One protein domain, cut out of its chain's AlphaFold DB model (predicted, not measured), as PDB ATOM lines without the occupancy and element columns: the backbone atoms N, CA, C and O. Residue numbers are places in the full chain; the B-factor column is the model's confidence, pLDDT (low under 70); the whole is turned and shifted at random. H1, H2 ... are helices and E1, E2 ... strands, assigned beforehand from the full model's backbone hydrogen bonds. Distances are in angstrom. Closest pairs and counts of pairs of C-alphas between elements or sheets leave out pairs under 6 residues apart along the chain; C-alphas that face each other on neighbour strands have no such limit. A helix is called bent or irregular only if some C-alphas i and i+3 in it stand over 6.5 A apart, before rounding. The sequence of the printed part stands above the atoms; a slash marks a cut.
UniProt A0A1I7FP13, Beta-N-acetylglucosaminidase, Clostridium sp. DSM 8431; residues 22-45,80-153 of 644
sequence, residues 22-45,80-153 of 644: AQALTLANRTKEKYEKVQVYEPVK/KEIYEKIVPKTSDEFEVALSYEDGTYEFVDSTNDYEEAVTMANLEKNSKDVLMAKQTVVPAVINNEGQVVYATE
ATOM      1  N   ALA A  22     -46.619   9.933 -19.360       36.19
ATOM      2  CA  ALA A  22     -46.671  11.024 -20.327       36.19
ATOM      3  C   ALA A  22     -46.167  12.348 -19.718       36.19
ATOM      4  O   ALA A  22     -45.390  13.036 -20.372       36.19
ATOM      5  N   GLN A  23     -46.505  12.639 -18.453       41.53
ATOM      6  CA  GLN A  23     -45.979  13.792 -17.703       41.53
ATOM      7  C   GLN A  23     -44.480  13.661 -17.385       41.53
ATOM      8  O   GLN A  23     -43.740  14.633 -17.519       41.53
ATOM      9  N   ALA A  24     -43.995  12.455 -17.067       39.53
ATOM     10  CA  ALA A  24     -42.565  12.199 -16.864       39.53
ATOM     11  C   ALA A  24     -41.715  12.385 -18.140       39.53
ATOM     12  O   ALA A  24     -40.520  12.668 -18.048       39.53
ATOM     13  N   LEU A  25     -42.305  12.233 -19.337       34.22
ATOM     14  CA  LEU A  25     -41.605  12.435 -20.614       34.22
ATOM     15  C   LEU A  25     -41.590  13.906 -21.073       34.22
ATOM     16  O   LEU A  25     -40.675  14.292 -21.799       34.22
ATOM     17  N   THR A  26     -42.551  14.734 -20.648       41.25
ATOM     18  CA  THR A  26     -42.588  16.181 -20.947       41.25
ATOM     19  C   THR A  26     -41.656  17.026 -20.069       41.25
ATOM     20  O   THR A  26     -41.424  18.190 -20.384       41.25
ATOM     21  N   LEU A  27     -41.052  16.449 -19.025       46.75
ATOM     22  CA  LEU A  27     -40.103  17.118 -18.118       46.75
ATOM     23  C   LEU A  27     -38.669  17.268 -18.674       46.75
ATOM     24  O   LEU A  27     -37.833  17.917 -18.059       46.75
ATOM     25  N   ALA A  28     -38.352  16.710 -19.850       42.69
ATOM     26  CA  ALA A  28     -36.970  16.629 -20.343       42.69
ATOM     27  C   ALA A  28     -36.402  17.905 -21.013       42.69
ATOM     28  O   ALA A  28     -35.227  17.898 -21.370       42.69
ATOM     29  N   ASN A  29     -37.189  18.975 -21.204       42.84
ATOM     30  CA  ASN A  29     -36.800  20.145 -22.019       42.84
ATOM     31  C   ASN A  29     -37.211  21.512 -21.418       42.84
ATOM     32  O   ASN A  29     -37.554  22.432 -22.161       42.84
ATOM     33  N   ARG A  30     -37.204  21.680 -20.090       53.81
ATOM     34  CA  ARG A  30     -37.464  22.997 -19.473       53.81
ATOM     35  C   ARG A  30     -36.184  23.843 -19.441       53.81
ATOM     36  O   ARG A  30     -35.111  23.338 -19.112       53.81
ATOM     37  N   THR A  31     -36.283  25.123 -19.800       46.91
ATOM     38  CA  THR A  31     -35.235  26.124 -19.545       46.91
ATOM     39  C   THR A  31     -35.097  26.293 -18.038       46.91
ATOM     40  O   THR A  31     -36.020  26.752 -17.378       46.91
ATOM     41  N   LYS A  32     -33.952  25.868 -17.509       59.03
ATOM     42  CA  LYS A  32     -33.638  25.863 -16.082       59.03
ATOM     43  C   LYS A  32     -33.212  27.260 -15.657       59.03
ATOM     44  O   LYS A  32     -32.144  27.725 -16.060       59.03
ATOM     45  N   GLU A  33     -34.052  27.937 -14.884       78.00
ATOM     46  CA  GLU A  33     -33.767  29.282 -14.394       78.00
ATOM     47  C   GLU A  33     -33.407  29.235 -12.908       78.00
ATOM     48  O   GLU A  33     -34.170  28.736 -12.078       78.00
ATOM     49  N   LYS A  34     -32.220  29.745 -12.566       86.88
ATOM     50  CA  LYS A  34     -31.808  29.873 -11.169       86.88
ATOM     51  C   LYS A  34     -32.579  31.003 -10.502       86.88
ATOM     52  O   LYS A  34     -32.772  32.075 -11.086       86.88
ATOM     53  N   TYR A  35     -32.980  30.766  -9.264       88.94
ATOM     54  CA  TYR A  35     -33.551  31.807  -8.430       88.94
ATOM     55  C   TYR A  35     -32.499  32.834  -8.034       88.94
ATOM     56  O   TYR A  35     -31.345  32.498  -7.756       88.94
ATOM     57  N   GLU A  36     -32.930  34.086  -7.960       85.06
ATOM     58  CA  GLU A  36     -32.165  35.133  -7.303       85.06
ATOM     59  C   GLU A  36     -32.538  35.151  -5.821       85.06
ATOM     60  O   GLU A  36     -33.709  35.019  -5.454       85.06
ATOM     61  N   LYS A  37     -31.533  35.317  -4.963       80.94
ATOM     62  CA  LYS A  37     -31.742  35.619  -3.552       80.94
ATOM     63  C   LYS A  37     -31.486  37.095  -3.338       80.94
ATOM     64  O   LYS A  37     -30.440  37.610  -3.733       80.94
ATOM     65  N   VAL A  38     -32.426  37.760  -2.687       74.12
ATOM     66  CA  VAL A  38     -32.266  39.148  -2.264       74.12
ATOM     67  C   VAL A  38     -32.167  39.197  -0.755       74.12
ATOM     68  O   VAL A  38     -32.894  38.509  -0.041       74.12
ATOM     69  N   GLN A  39     -31.255  40.029  -0.269       65.00
ATOM     70  CA  GLN A  39     -31.255  40.410   1.131       65.00
ATOM     71  C   GLN A  39     -32.419  41.370   1.350       65.00
ATOM     72  O   GLN A  39     -32.464  42.447   0.749       65.00
ATOM     73  N   VAL A  40     -33.377  40.955   2.169       58.09
ATOM     74  CA  VAL A  40     -34.460  41.825   2.616       58.09
ATOM     75  C   VAL A  40     -33.967  42.599   3.821       58.09
ATOM     76  O   VAL A  40     -33.396  42.023   4.745       58.09
ATOM     77  N   TYR A  41     -34.192  43.908   3.764       53.88
ATOM     78  CA  TYR A  41     -33.866  44.844   4.823       53.88
ATOM     79  C   TYR A  41     -35.163  45.322   5.467       53.88
ATOM     80  O   TYR A  41     -35.836  46.186   4.900       53.88
ATOM     81  N   GLU A  42     -35.511  44.795   6.636       44.06
ATOM     82  CA  GLU A  42     -36.559  45.410   7.449       44.06
ATOM     83  C   GLU A  42     -35.966  46.538   8.312       44.06
ATOM     84  O   GLU A  42     -34.882  46.383   8.893       44.06
ATOM     85  N   PRO A  43     -36.624  47.712   8.370       41.19
ATOM     86  CA  PRO A  43     -36.199  48.801   9.232       41.19
ATOM     87  C   PRO A  43     -36.428  48.453  10.708       41.19
ATOM     88  O   PRO A  43     -37.505  48.051  11.130       41.19
ATOM     89  N   VAL A  44     -35.383  48.683  11.498       45.47
ATOM     90  CA  VAL A  44     -35.215  48.284  12.904       45.47
ATOM     91  C   VAL A  44     -35.932  49.216  13.890       45.47
ATOM     92  O   VAL A  44     -35.890  49.002  15.080       45.47
ATOM     93  N   LYS A  45     -36.635  50.254  13.444       46.53
ATOM     94  CA  LYS A  45     -37.610  51.013  14.251       46.53
ATOM     95  C   LYS A  45     -38.218  52.075  13.354       46.53
ATOM     96  O   LYS A  45     -37.478  52.787  12.674       46.53
ATOM     97  N   LYS A  80     -29.914  46.795  10.382       43.56
ATOM     98  CA  LYS A  80     -30.872  46.353   9.375       43.56
ATOM     99  C   LYS A  80     -30.995  44.853   9.534       43.56
ATOM    100  O   LYS A  80     -29.970  44.185   9.677       43.56
ATOM    101  N   GLU A  81     -32.214  44.336   9.475       47.38
ATOM    102  CA  GLU A  81     -32.391  42.904   9.274       47.38
ATOM    103  C   GLU A  81     -31.730  42.512   7.945       47.38
ATOM    104  O   GLU A  81     -31.754  43.276   6.978       47.38
ATOM    105  N   ILE A  82     -31.091  41.348   7.909       50.31
ATOM    106  CA  ILE A  82     -30.643  40.728   6.668       50.31
ATOM    107  C   ILE A  82     -31.139  39.292   6.730       50.31
ATOM    108  O   ILE A  82     -30.512  38.444   7.363       50.31
ATOM    109  N   TYR A  83     -32.259  39.012   6.074       59.06
ATOM    110  CA  TYR A  83     -32.597  37.638   5.717       59.06
ATOM    111  C   TYR A  83     -32.653  37.501   4.205       59.06
ATOM    112  O   TYR A  83     -33.063  38.408   3.480       59.06
ATOM    113  N   GLU A  84     -32.196  36.352   3.718       68.69
ATOM    114  CA  GLU A  84     -32.318  36.018   2.309       68.69
ATOM    115  C   GLU A  84     -33.766  35.625   2.021       68.69
ATOM    116  O   GLU A  84     -34.313  34.708   2.639       68.69
ATOM    117  N   LYS A  85     -34.384  36.324   1.073       77.38
ATOM    118  CA  LYS A  85     -35.659  35.948   0.471       77.38
ATOM    119  C   LYS A  85     -35.403  35.506  -0.958       77.38
ATOM    120  O   LYS A  85     -34.613  36.121  -1.678       77.38
ATOM    121  N   ILE A  86     -36.074  34.436  -1.361       88.50
ATOM    122  CA  ILE A  86     -36.040  33.971  -2.743       88.50
ATOM    123  C   ILE A  86     -36.957  34.884  -3.559       88.50
ATOM    124  O   ILE A  86     -38.075  35.150  -3.134       88.50
ATOM    125  N   VAL A  87     -36.502  35.405  -4.697       90.56
ATOM    126  CA  VAL A  87     -37.361  36.200  -5.590       90.56
ATOM    127  C   VAL A  87     -38.181  35.237  -6.452       90.56
ATOM    128  O   VAL A  87     -37.566  34.551  -7.274       90.56
ATOM    129  N   PRO A  88     -39.519  35.162  -6.289       92.19
ATOM    130  CA  PRO A  88     -40.350  34.285  -7.109       92.19
ATOM    131  C   PRO A  88     -40.223  34.618  -8.599       92.19
ATOM    132  O   PRO A  88     -40.008  35.778  -8.970       92.19
ATOM    133  N   LYS A  89     -40.331  33.605  -9.458       91.25
ATOM    134  CA  LYS A  89     -40.195  33.735 -10.922       91.25
ATOM    135  C   LYS A  89     -41.521  34.016 -11.632       91.25
ATOM    136  O   LYS A  89     -41.530  34.477 -12.773       91.25
ATOM    137  N   THR A  90     -42.629  33.759 -10.962       92.88
ATOM    138  CA  THR A  90     -43.997  33.807 -11.462       92.88
ATOM    139  C   THR A  90     -44.878  34.599 -10.496       92.88
ATOM    140  O   THR A  90     -44.453  35.012  -9.418       92.88
ATOM    141  N   SER A  91     -46.116  34.862 -10.915       92.94
ATOM    142  CA  SER A  91     -47.142  35.482 -10.071       92.94
ATOM    143  C   SER A  91     -48.051  34.468  -9.376       92.94
ATOM    144  O   SER A  91     -49.023  34.887  -8.755       92.94
ATOM    145  N   ASP A  92     -47.806  33.169  -9.557       95.88
ATOM    146  CA  ASP A  92     -48.610  32.132  -8.915       95.88
ATOM    147  C   ASP A  92     -48.316  32.081  -7.408       95.88
ATOM    148  O   ASP A  92     -47.241  32.475  -6.952       95.88
ATOM    149  N   GLU A  93     -49.275  31.586  -6.624       94.88
ATOM    150  CA  GLU A  93     -49.131  31.496  -5.164       94.88
ATOM    151  C   GLU A  93     -47.976  30.578  -4.729       94.88
ATOM    152  O   GLU A  93     -47.362  30.831  -3.689       94.88
ATOM    153  N   PHE A  94     -47.661  29.540  -5.515       95.81
ATOM    154  CA  PHE A  94     -46.633  28.550  -5.201       95.81
ATOM    155  C   PHE A  94     -45.772  28.181  -6.414       95.81
ATOM    156  O   PHE A  94     -46.259  27.932  -7.515       95.81
ATOM    157  N   GLU A  95     -44.473  28.035  -6.176       97.06
ATOM    158  CA  GLU A  95     -43.482  27.593  -7.149       97.06
ATOM    159  C   GLU A  95     -42.779  26.332  -6.661       97.06
ATOM    160  O   GLU A  95     -42.384  26.221  -5.500       97.06
ATOM    161  N   VAL A  96     -42.582  25.375  -7.559       97.00
ATOM    162  CA  VAL A  96     -41.808  24.158  -7.321       97.00
ATOM    163  C   VAL A  96     -40.366  24.424  -7.730       97.00
ATOM    164  O   VAL A  96     -40.094  24.927  -8.822       97.00
ATOM    165  N   ALA A  97     -39.427  24.074  -6.857       96.44
ATOM    166  CA  ALA A  97     -38.006  24.318  -7.052       96.44
ATOM    167  C   ALA A  97     -37.148  23.121  -6.634       96.44
ATOM    168  O   ALA A  97     -37.544  22.320  -5.789       96.44
ATOM    169  N   LEU A  98     -35.935  23.025  -7.174       95.69
ATOM    170  CA  LEU A  98     -34.890  22.117  -6.695       95.69
ATOM    171  C   LEU A  98     -33.906  22.895  -5.813       95.69
ATOM    172  O   LEU A  98     -33.327  23.871  -6.280       95.69
ATOM    173  N   SER A  99     -33.719  22.475  -4.556       94.50
ATOM    174  CA  SER A  99     -32.757  23.048  -3.595       94.50
ATOM    175  C   SER A  99     -31.442  22.270  -3.602       94.50
ATOM    176  O   SER A  99     -31.452  21.042  -3.453       94.50
ATOM    177  N   TYR A 100     -30.315  22.977  -3.690       91.19
ATOM    178  CA  TYR A 100     -28.964  22.407  -3.781       91.19
ATOM    179  C   TYR A 100     -28.114  22.675  -2.529       91.19
ATOM    180  O   TYR A 100     -28.408  23.579  -1.748       91.19
ATOM    181  N   GLU A 101     -27.042  21.893  -2.348       87.69
ATOM    182  CA  GLU A 101     -26.112  22.001  -1.205       87.69
ATOM    183  C   GLU A 101     -25.354  23.342  -1.150       87.69
ATOM    184  O   GLU A 101     -24.922  23.767  -0.085       87.69
ATOM    185  N   ASP A 102     -25.219  24.045  -2.281       85.75
ATOM    186  CA  ASP A 102     -24.616  25.386  -2.348       85.75
ATOM    187  C   ASP A 102     -25.589  26.514  -1.950       85.75
ATOM    188  O   ASP A 102     -25.266  27.698  -2.066       85.75
ATOM    189  N   GLY A 103     -26.795  26.153  -1.501       84.62
ATOM    190  CA  GLY A 103     -27.846  27.080  -1.102       84.62
ATOM    191  C   GLY A 103     -28.600  27.715  -2.272       84.62
ATOM    192  O   GLY A 103     -29.429  28.597  -2.033       84.62
ATOM    193  N   THR A 104     -28.337  27.311  -3.518       90.06
ATOM    194  CA  THR A 104     -29.088  27.791  -4.687       90.06
ATOM    195  C   THR A 104     -30.380  27.006  -4.905       90.06
ATOM    196  O   THR A 104     -30.540  25.877  -4.432       90.06
ATOM    197  N   TYR A 105     -31.307  27.625  -5.641       93.12
ATOM    198  CA  TYR A 105     -32.544  26.998  -6.091       93.12
ATOM    199  C   TYR A 105     -32.681  27.101  -7.609       93.12
ATOM    200  O   TYR A 105     -32.251  28.089  -8.215       93.12
ATOM    201  N   GLU A 106     -33.350  26.123  -8.211       93.88
ATOM    202  CA  GLU A 106     -33.694  26.093  -9.637       93.88
ATOM    203  C   GLU A 106     -35.205  25.921  -9.812       93.88
ATOM    204  O   GLU A 106     -35.798  25.044  -9.185       93.88
ATOM    205  N   PHE A 107     -35.830  26.774 -10.628       94.69
ATOM    206  CA  PHE A 107     -37.269  26.734 -10.901       94.69
ATOM    207  C   PHE A 107     -37.647  25.482 -11.698       94.69
ATOM    208  O   PHE A 107     -36.983  25.140 -12.680       94.69
ATOM    209  N   VAL A 108     -38.735  24.826 -11.292       94.19
ATOM    210  CA  VAL A 108     -39.305  23.663 -11.979       94.19
ATOM    211  C   VAL A 108     -40.640  24.027 -12.614       94.19
ATOM    212  O   VAL A 108     -40.788  23.846 -13.824       94.19
ATOM    213  N   ASP A 109     -41.605  24.492 -11.821       94.94
ATOM    214  CA  ASP A 109     -42.995  24.743 -12.228       94.94
ATOM    215  C   ASP A 109     -43.710  25.673 -11.230       94.94
ATOM    216  O   ASP A 109     -43.134  26.003 -10.193       94.94
ATOM    217  N   SER A 110     -44.963  26.043 -11.492       96.25
ATOM    218  CA  SER A 110     -45.779  26.853 -10.576       96.25
ATOM    219  C   SER A 110     -47.262  26.465 -10.589       96.25
ATOM    220  O   SER A 110     -47.757  25.856 -11.539       96.25
ATOM    221  N   THR A 111     -47.970  26.766  -9.501       96.94
ATOM    222  CA  THR A 111     -49.423  26.587  -9.362       96.94
ATOM    223  C   THR A 111     -49.975  27.493  -8.256       96.94
ATOM    224  O   THR A 111     -49.246  27.967  -7.388       96.94
ATOM    225  N   ASN A 112     -51.287  27.723  -8.264       96.38
ATOM    226  CA  ASN A 112     -51.987  28.481  -7.227       96.38
ATOM    227  C   ASN A 112     -52.531  27.594  -6.085       96.38
ATOM    228  O   ASN A 112     -53.136  28.114  -5.150       96.38
ATOM    229  N   ASP A 113     -52.335  26.271  -6.148       95.00
ATOM    230  CA  ASP A 113     -52.811  25.311  -5.146       95.00
ATOM    231  C   ASP A 113     -51.649  24.656  -4.376       95.00
ATOM    232  O   ASP A 113     -50.723  24.094  -4.962       95.00
ATOM    233  N   TYR A 114     -51.703  24.716  -3.041       92.06
ATOM    234  CA  TYR A 114     -50.646  24.190  -2.168       92.06
ATOM    235  C   TYR A 114     -50.482  22.667  -2.290       92.06
ATOM    236  O   TYR A 114     -49.359  22.171  -2.374       92.06
ATOM    237  N   GLU A 115     -51.584  21.912  -2.319       94.50
ATOM    238  CA  GLU A 115     -51.543  20.445  -2.372       94.50
ATOM    239  C   GLU A 115     -51.034  19.954  -3.734       94.50
ATOM    240  O   GLU A 115     -50.281  18.973  -3.819       94.50
ATOM    241  N   GLU A 116     -51.387  20.658  -4.810       96.25
ATOM    242  CA  GLU A 116     -50.826  20.430  -6.138       96.25
ATOM    243  C   GLU A 116     -49.317  20.707  -6.153       96.25
ATOM    244  O   GLU A 116     -48.553  19.837  -6.580       96.25
ATOM    245  N   ALA A 117     -48.861  21.838  -5.602       95.94
ATOM    246  CA  ALA A 117     -47.435  22.164  -5.519       95.94
ATOM    247  C   ALA A 117     -46.646  21.109  -4.718       95.94
ATOM    248  O   ALA A 117     -45.580  20.655  -5.151       95.94
ATOM    249  N   VAL A 118     -47.183  20.654  -3.580       95.25
ATOM    250  CA  VAL A 118     -46.603  19.567  -2.768       95.25
ATOM    251  C   VAL A 118     -46.553  18.256  -3.553       95.25
ATOM    252  O   VAL A 118     -45.552  17.530  -3.501       95.25
ATOM    253  N   THR A 119     -47.604  17.937  -4.307       96.25
ATOM    254  CA  THR A 119     -47.647  16.744  -5.164       96.25
ATOM    255  C   THR A 119     -46.569  16.812  -6.243       96.25
ATOM    256  O   THR A 119     -45.816  15.852  -6.422       96.25
ATOM    257  N   MET A 120     -46.438  17.952  -6.917       95.75
ATOM    258  CA  MET A 120     -45.417  18.190  -7.939       95.75
ATOM    259  C   MET A 120     -44.002  18.070  -7.359       95.75
ATOM    260  O   MET A 120     -43.186  17.324  -7.900       95.75
ATOM    261  N   ALA A 121     -43.725  18.689  -6.207       96.25
ATOM    262  CA  ALA A 121     -42.438  18.553  -5.523       96.25
ATOM    263  C   ALA A 121     -42.123  17.089  -5.155       96.25
ATOM    264  O   ALA A 121     -40.990  16.629  -5.306       96.25
ATOM    265  N   ASN A 122     -43.116  16.311  -4.714       95.38
ATOM    266  CA  ASN A 122     -42.921  14.887  -4.435       95.38
ATOM    267  C   ASN A 122     -42.666  14.049  -5.694       95.38
ATOM    268  O   ASN A 122     -41.898  13.086  -5.626       95.38
ATOM    269  N   LEU A 123     -43.265  14.396  -6.836       95.06
ATOM    270  CA  LEU A 123     -42.979  13.739  -8.114       95.06
ATOM    271  C   LEU A 123     -41.529  13.981  -8.555       95.06
ATOM    272  O   LEU A 123     -40.870  13.043  -9.016       95.06
ATOM    273  N   GLU A 124     -41.003  15.184  -8.316       94.94
ATOM    274  CA  GLU A 124     -39.617  15.543  -8.633       94.94
ATOM    275  C   GLU A 124     -38.571  14.709  -7.881       94.94
ATOM    276  O   GLU A 124     -37.459  14.553  -8.379       94.94
ATOM    277  N   LYS A 125     -38.913  14.053  -6.759       92.56
ATOM    278  CA  LYS A 125     -38.011  13.085  -6.088       92.56
ATOM    279  C   LYS A 125     -37.471  12.016  -7.047       92.56
ATOM    280  O   LYS A 125     -36.375  11.500  -6.844       92.56
ATOM    281  N   ASN A 126     -38.259  11.659  -8.064       92.56
ATOM    282  CA  ASN A 126     -37.936  10.611  -9.032       92.56
ATOM    283  C   ASN A 126     -37.439  11.164 -10.377       92.56
ATOM    284  O   ASN A 126     -37.286  10.396 -11.335       92.56
ATOM    285  N   SER A 127     -37.217  12.474 -10.487       91.25
ATOM    286  CA  SER A 127     -36.712  13.070 -11.718       91.25
ATOM    287  C   SER A 127     -35.233  12.743 -11.919       91.25
ATOM    288  O   SER A 127     -34.494  12.409 -10.987       91.25
ATOM    289  N   LYS A 128     -34.772  12.815 -13.173       88.88
ATOM    290  CA  LYS A 128     -33.354  12.586 -13.491       88.88
ATOM    291  C   LYS A 128     -32.451  13.602 -12.796       88.88
ATOM    292  O   LYS A 128     -31.341  13.240 -12.424       88.88
ATOM    293  N   ASP A 129     -32.933  14.828 -12.616       88.19
ATOM    294  CA  ASP A 129     -32.181  15.906 -11.978       88.19
ATOM    295  C   ASP A 129     -31.910  15.629 -10.499       88.19
ATOM    296  O   ASP A 129     -30.858  16.021 -10.006       88.19
ATOM    297  N   VAL A 130     -32.798  14.900  -9.815       90.12
ATOM    298  CA  VAL A 130     -32.585  14.462  -8.429       90.12
ATOM    299  C   VAL A 130     -31.798  13.151  -8.376       90.12
ATOM    300  O   VAL A 130     -30.784  13.062  -7.689       90.12
ATOM    301  N   LEU A 131     -32.214  12.130  -9.132       89.38
ATOM    302  CA  LEU A 131     -31.638  10.779  -9.037       89.38
ATOM    303  C   LEU A 131     -30.214  10.657  -9.602       89.38
ATOM    304  O   LEU A 131     -29.486   9.743  -9.218       89.38
ATOM    305  N   MET A 132     -29.830  11.526 -10.541       89.75
ATOM    306  CA  MET A 132     -28.515  11.496 -11.201       89.75
ATOM    307  C   MET A 132     -27.597  12.634 -10.734       89.75
ATOM    308  O   MET A 132     -26.504  12.803 -11.287       89.75
ATOM    309  N   ALA A 133     -28.020  13.431  -9.747       86.75
ATOM    310  CA  ALA A 133     -27.201  14.502  -9.208       86.75
ATOM    311  C   ALA A 133     -25.947  13.956  -8.515       86.75
ATOM    312  O   ALA A 133     -25.962  12.924  -7.846       86.75
ATOM    313  N   LYS A 134     -24.836  14.687  -8.655       87.31
ATOM    314  CA  LYS A 134     -23.580  14.394  -7.939       87.31
ATOM    315  C   LYS A 134     -23.600  14.833  -6.471       87.31
ATOM    316  O   LYS A 134     -22.670  14.518  -5.741       87.31
ATOM    317  N   GLN A 135     -24.620  15.593  -6.096       86.12
ATOM    318  CA  GLN A 135     -24.857  16.154  -4.774       86.12
ATOM    319  C   GLN A 135     -26.304  15.873  -4.380       86.12
ATOM    320  O   GLN A 135     -27.120  15.504  -5.229       86.12
ATOM    321  N   THR A 136     -26.637  16.080  -3.116       87.31
ATOM    322  CA  THR A 136     -28.016  16.012  -2.641       87.31
ATOM    323  C   THR A 136     -28.834  17.136  -3.276       87.31
ATOM    324  O   THR A 136     -28.439  18.301  -3.259       87.31
ATOM    325  N   VAL A 137     -29.993  16.783  -3.829       91.88
ATOM    326  CA  VAL A 137     -30.965  17.734  -4.379       91.88
ATOM    327  C   VAL A 137     -32.309  17.457  -3.731       91.88
ATOM    328  O   VAL A 137     -32.753  16.309  -3.682       91.88
ATOM    329  N   VAL A 138     -32.942  18.504  -3.213       94.00
ATOM    330  CA  VAL A 138     -34.204  18.404  -2.473       94.00
ATOM    331  C   VAL A 138     -35.254  19.251  -3.179       94.00
ATOM    332  O   VAL A 138     -35.145  20.477  -3.157       94.00
ATOM    333  N   PRO A 139     -36.281  18.639  -3.790       96.56
ATOM    334  CA  PRO A 139     -37.439  19.384  -4.256       96.56
ATOM    335  C   PRO A 139     -38.144  20.126  -3.113       96.56
ATOM    336  O   PRO A 139     -38.336  19.570  -2.023       96.56
ATOM    337  N   ALA A 140     -38.542  21.364  -3.376       96.25
ATOM    338  CA  ALA A 140     -39.156  22.291  -2.438       96.25
ATOM    339  C   ALA A 140     -40.301  23.071  -3.098       96.25
ATOM    340  O   ALA A 140     -40.371  23.166  -4.322       96.25
ATOM    341  N   VAL A 141     -41.179  23.635  -2.271       95.69
ATOM    342  CA  VAL A 141     -42.226  24.579  -2.667       95.69
ATOM    343  C   VAL A 141     -41.933  25.923  -2.019       95.69
ATOM    344  O   VAL A 141     -41.674  25.995  -0.813       95.69
ATOM    345  N   ILE A 142     -41.975  26.975  -2.825       94.31
ATOM    346  CA  ILE A 142     -41.728  28.362  -2.446       94.31
ATOM    347  C   ILE A 142     -43.034  29.133  -2.653       94.31
ATOM    348  O   ILE A 142     -43.653  28.985  -3.698       94.31
ATOM    349  N   ASN A 143     -43.482  29.921  -1.676       92.12
ATOM    350  CA  ASN A 143     -44.671  30.763  -1.854       92.12
ATOM    351  C   ASN A 143     -44.349  32.073  -2.604       92.12
ATOM    352  O   ASN A 143     -43.184  32.444  -2.763       92.12
ATOM    353  N   ASN A 144     -45.375  32.825  -3.001       91.00
ATOM    354  CA  ASN A 144     -45.241  34.160  -3.607       91.00
ATOM    355  C   ASN A 144     -44.534  35.201  -2.704       91.00
ATOM    356  O   ASN A 144     -44.085  36.251  -3.170       91.00
ATOM    357  N   GLU A 145     -44.363  34.911  -1.412       86.75
ATOM    358  CA  GLU A 145     -43.523  35.683  -0.500       86.75
ATOM    359  C   GLU A 145     -42.054  35.233  -0.492       86.75
ATOM    360  O   GLU A 145     -41.275  35.750   0.314       86.75
ATOM    361  N   GLY A 146     -41.636  34.315  -1.360       88.44
ATOM    362  CA  GLY A 146     -40.248  33.868  -1.451       88.44
ATOM    363  C   GLY A 146     -39.780  32.993  -0.287       88.44
ATOM    364  O   GLY A 146     -38.576  32.921  -0.020       88.44
ATOM    365  N   GLN A 147     -40.712  32.384   0.445       87.00
ATOM    366  CA  GLN A 147     -40.453  31.518   1.592       87.00
ATOM    367  C   GLN A 147     -40.614  30.056   1.186       87.00
ATOM    368  O   GLN A 147     -41.585  29.698   0.523       87.00
ATOM    369  N   VAL A 148     -39.703  29.191   1.636       91.12
ATOM    370  CA  VAL A 148     -39.914  27.743   1.527       91.12
ATOM    371  C   VAL A 148     -41.037  27.346   2.473       91.12
ATOM    372  O   VAL A 148     -40.891  27.447   3.692       91.12
ATOM    373  N   VAL A 149     -42.141  26.880   1.903       91.00
ATOM    374  CA  VAL A 149     -43.321  26.430   2.648       91.00
ATOM    375  C   VAL A 149     -43.431  24.915   2.701       91.00
ATOM    376  O   VAL A 149     -44.141  24.413   3.555       91.00
ATOM    377  N   TYR A 150     -42.701  24.179   1.859       93.56
ATOM    378  CA  TYR A 150     -42.583  22.719   1.907       93.56
ATOM    379  C   TYR A 150     -41.241  22.276   1.328       93.56
ATOM    380  O   TYR A 150     -40.751  22.867   0.368       93.56
ATOM    381  N   ALA A 151     -40.653  21.208   1.864       93.88
ATOM    382  CA  ALA A 151     -39.607  20.486   1.154       93.88
ATOM    383  C   ALA A 151     -39.699  18.990   1.414       93.88
ATOM    384  O   ALA A 151     -40.042  18.530   2.500       93.88
ATOM    385  N   THR A 152     -39.336  18.238   0.387       92.19
ATOM    386  CA  THR A 152     -39.423  16.779   0.348       92.19
ATOM    387  C   THR A 152     -38.594  16.053   1.403       92.19
ATOM    388  O   THR A 152     -38.947  14.931   1.767       92.19
ATOM    389  N   GLU A 153     -37.514  16.689   1.853       90.69
ATOM    390  CA  GLU A 153     -36.659  16.318   2.979       90.69
ATOM    391  C   GLU A 153     -36.272  17.641   3.677       90.69
ATOM    392  O   GLU A 153     -35.528  18.454   3.118       90.69
TER     393      GLU A 153
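This is residues 22 to 45 and 80 to 153 of the 644 residues of the protein "Beta-N-acetylglucosaminidase" of Clostridium sp. DSM 8431 (UniProt A0A1I7FP13). A strongly twisted sheet of four strands, E4, E3, E5 and E6, makes the core, with H2 packed over one face of it. A narrow two-stranded ribbon, E1 and E2, lies toward one end of the long axis, and the irregular helix H1 lies toward the other. The printed part has 98 residues, with three named helices and six named strands in the order H1, E1, E2, E3, E4, H2, H3, E5, E6; its class is mixed, helices and strands, and both sheets are antiparallel. It is compact, with a radius of gyration of the C-alphas of 14.1 A, yet elongated in outline, spanning 53 by 30 by 24 A.

Find C-alpha 94 at (-46.633, 28.550, -5.201), where E3 begins; it runs 18.8 A to residue 100. E4 follows as residues 105 to 111, 17.2 A, E5 is residues 137 to 143, 19.1 A, and E6 is residues 148 to 151, ending at (-39.607, 20.486, 1.154). Between E4 and E5 look for H2, residues 114 to 124, 15.4 A, and H3, residues 128 to 131. H1, residues 22 to 29, begins at (-46.671, 11.024, -20.327) and is 13.5 A long; it is irregular, with C-alphas 26 and 29 7.1 A apart. E1 is residues 37 to 40 and E2 residues 83 to 86.

Start at the inner strands E3 and E5, where N 97 and O 140 are 2.9 A apart, within hydrogen-bond range. The hairpin E3 and E4 has N 96 and O 109 at 2.8 A; the hairpin E5 and E6 has N 141 and O 150 at 2.8 A. E4 and E6 are the edge strands. H2 is on one face, which gives two layers, helix and sheet; its height over the sheet is 7.6 A, and it lies over E3 and E5. On the local plane it stands at 28 degrees to E3, only just along the strands. Its closest C-alphas to E5 are those of Ala 121 and Pro 139, 5.2 A. E4, H2, H3 and E5 form a split strand-helix-strand unit, two strands running the same way with E3 between them, and its crossover is right-handed. H3 only grazes the sheet with residues 129 to 131. In E1 and E2, N 38 and O 85 are 2.9 A apart. H1 is not on the four-stranded sheet and is apart from H2. Every O i to N i+4 pair is within hydrogen-bond range in H2; in H1 1 of 4 is, beside 2 of 5 O i to N i+3 pairs, and H3 is too short for an i+4 pair.

The two C-alphas farthest apart, those of Ala 22 and Lys 45, are 53.6 A apart. Residues 46 to 79 are not printed, and C-alphas 45 and 80 stand 9.5 A apart across this cut. Of the links printed whole, H1 to E1 and E2 to E3 are short and the others tight. The mean pLDDT of the printed part is 81.4; look for values under 70 at residues 22 to 32, 39 to 45 and 80 to 84.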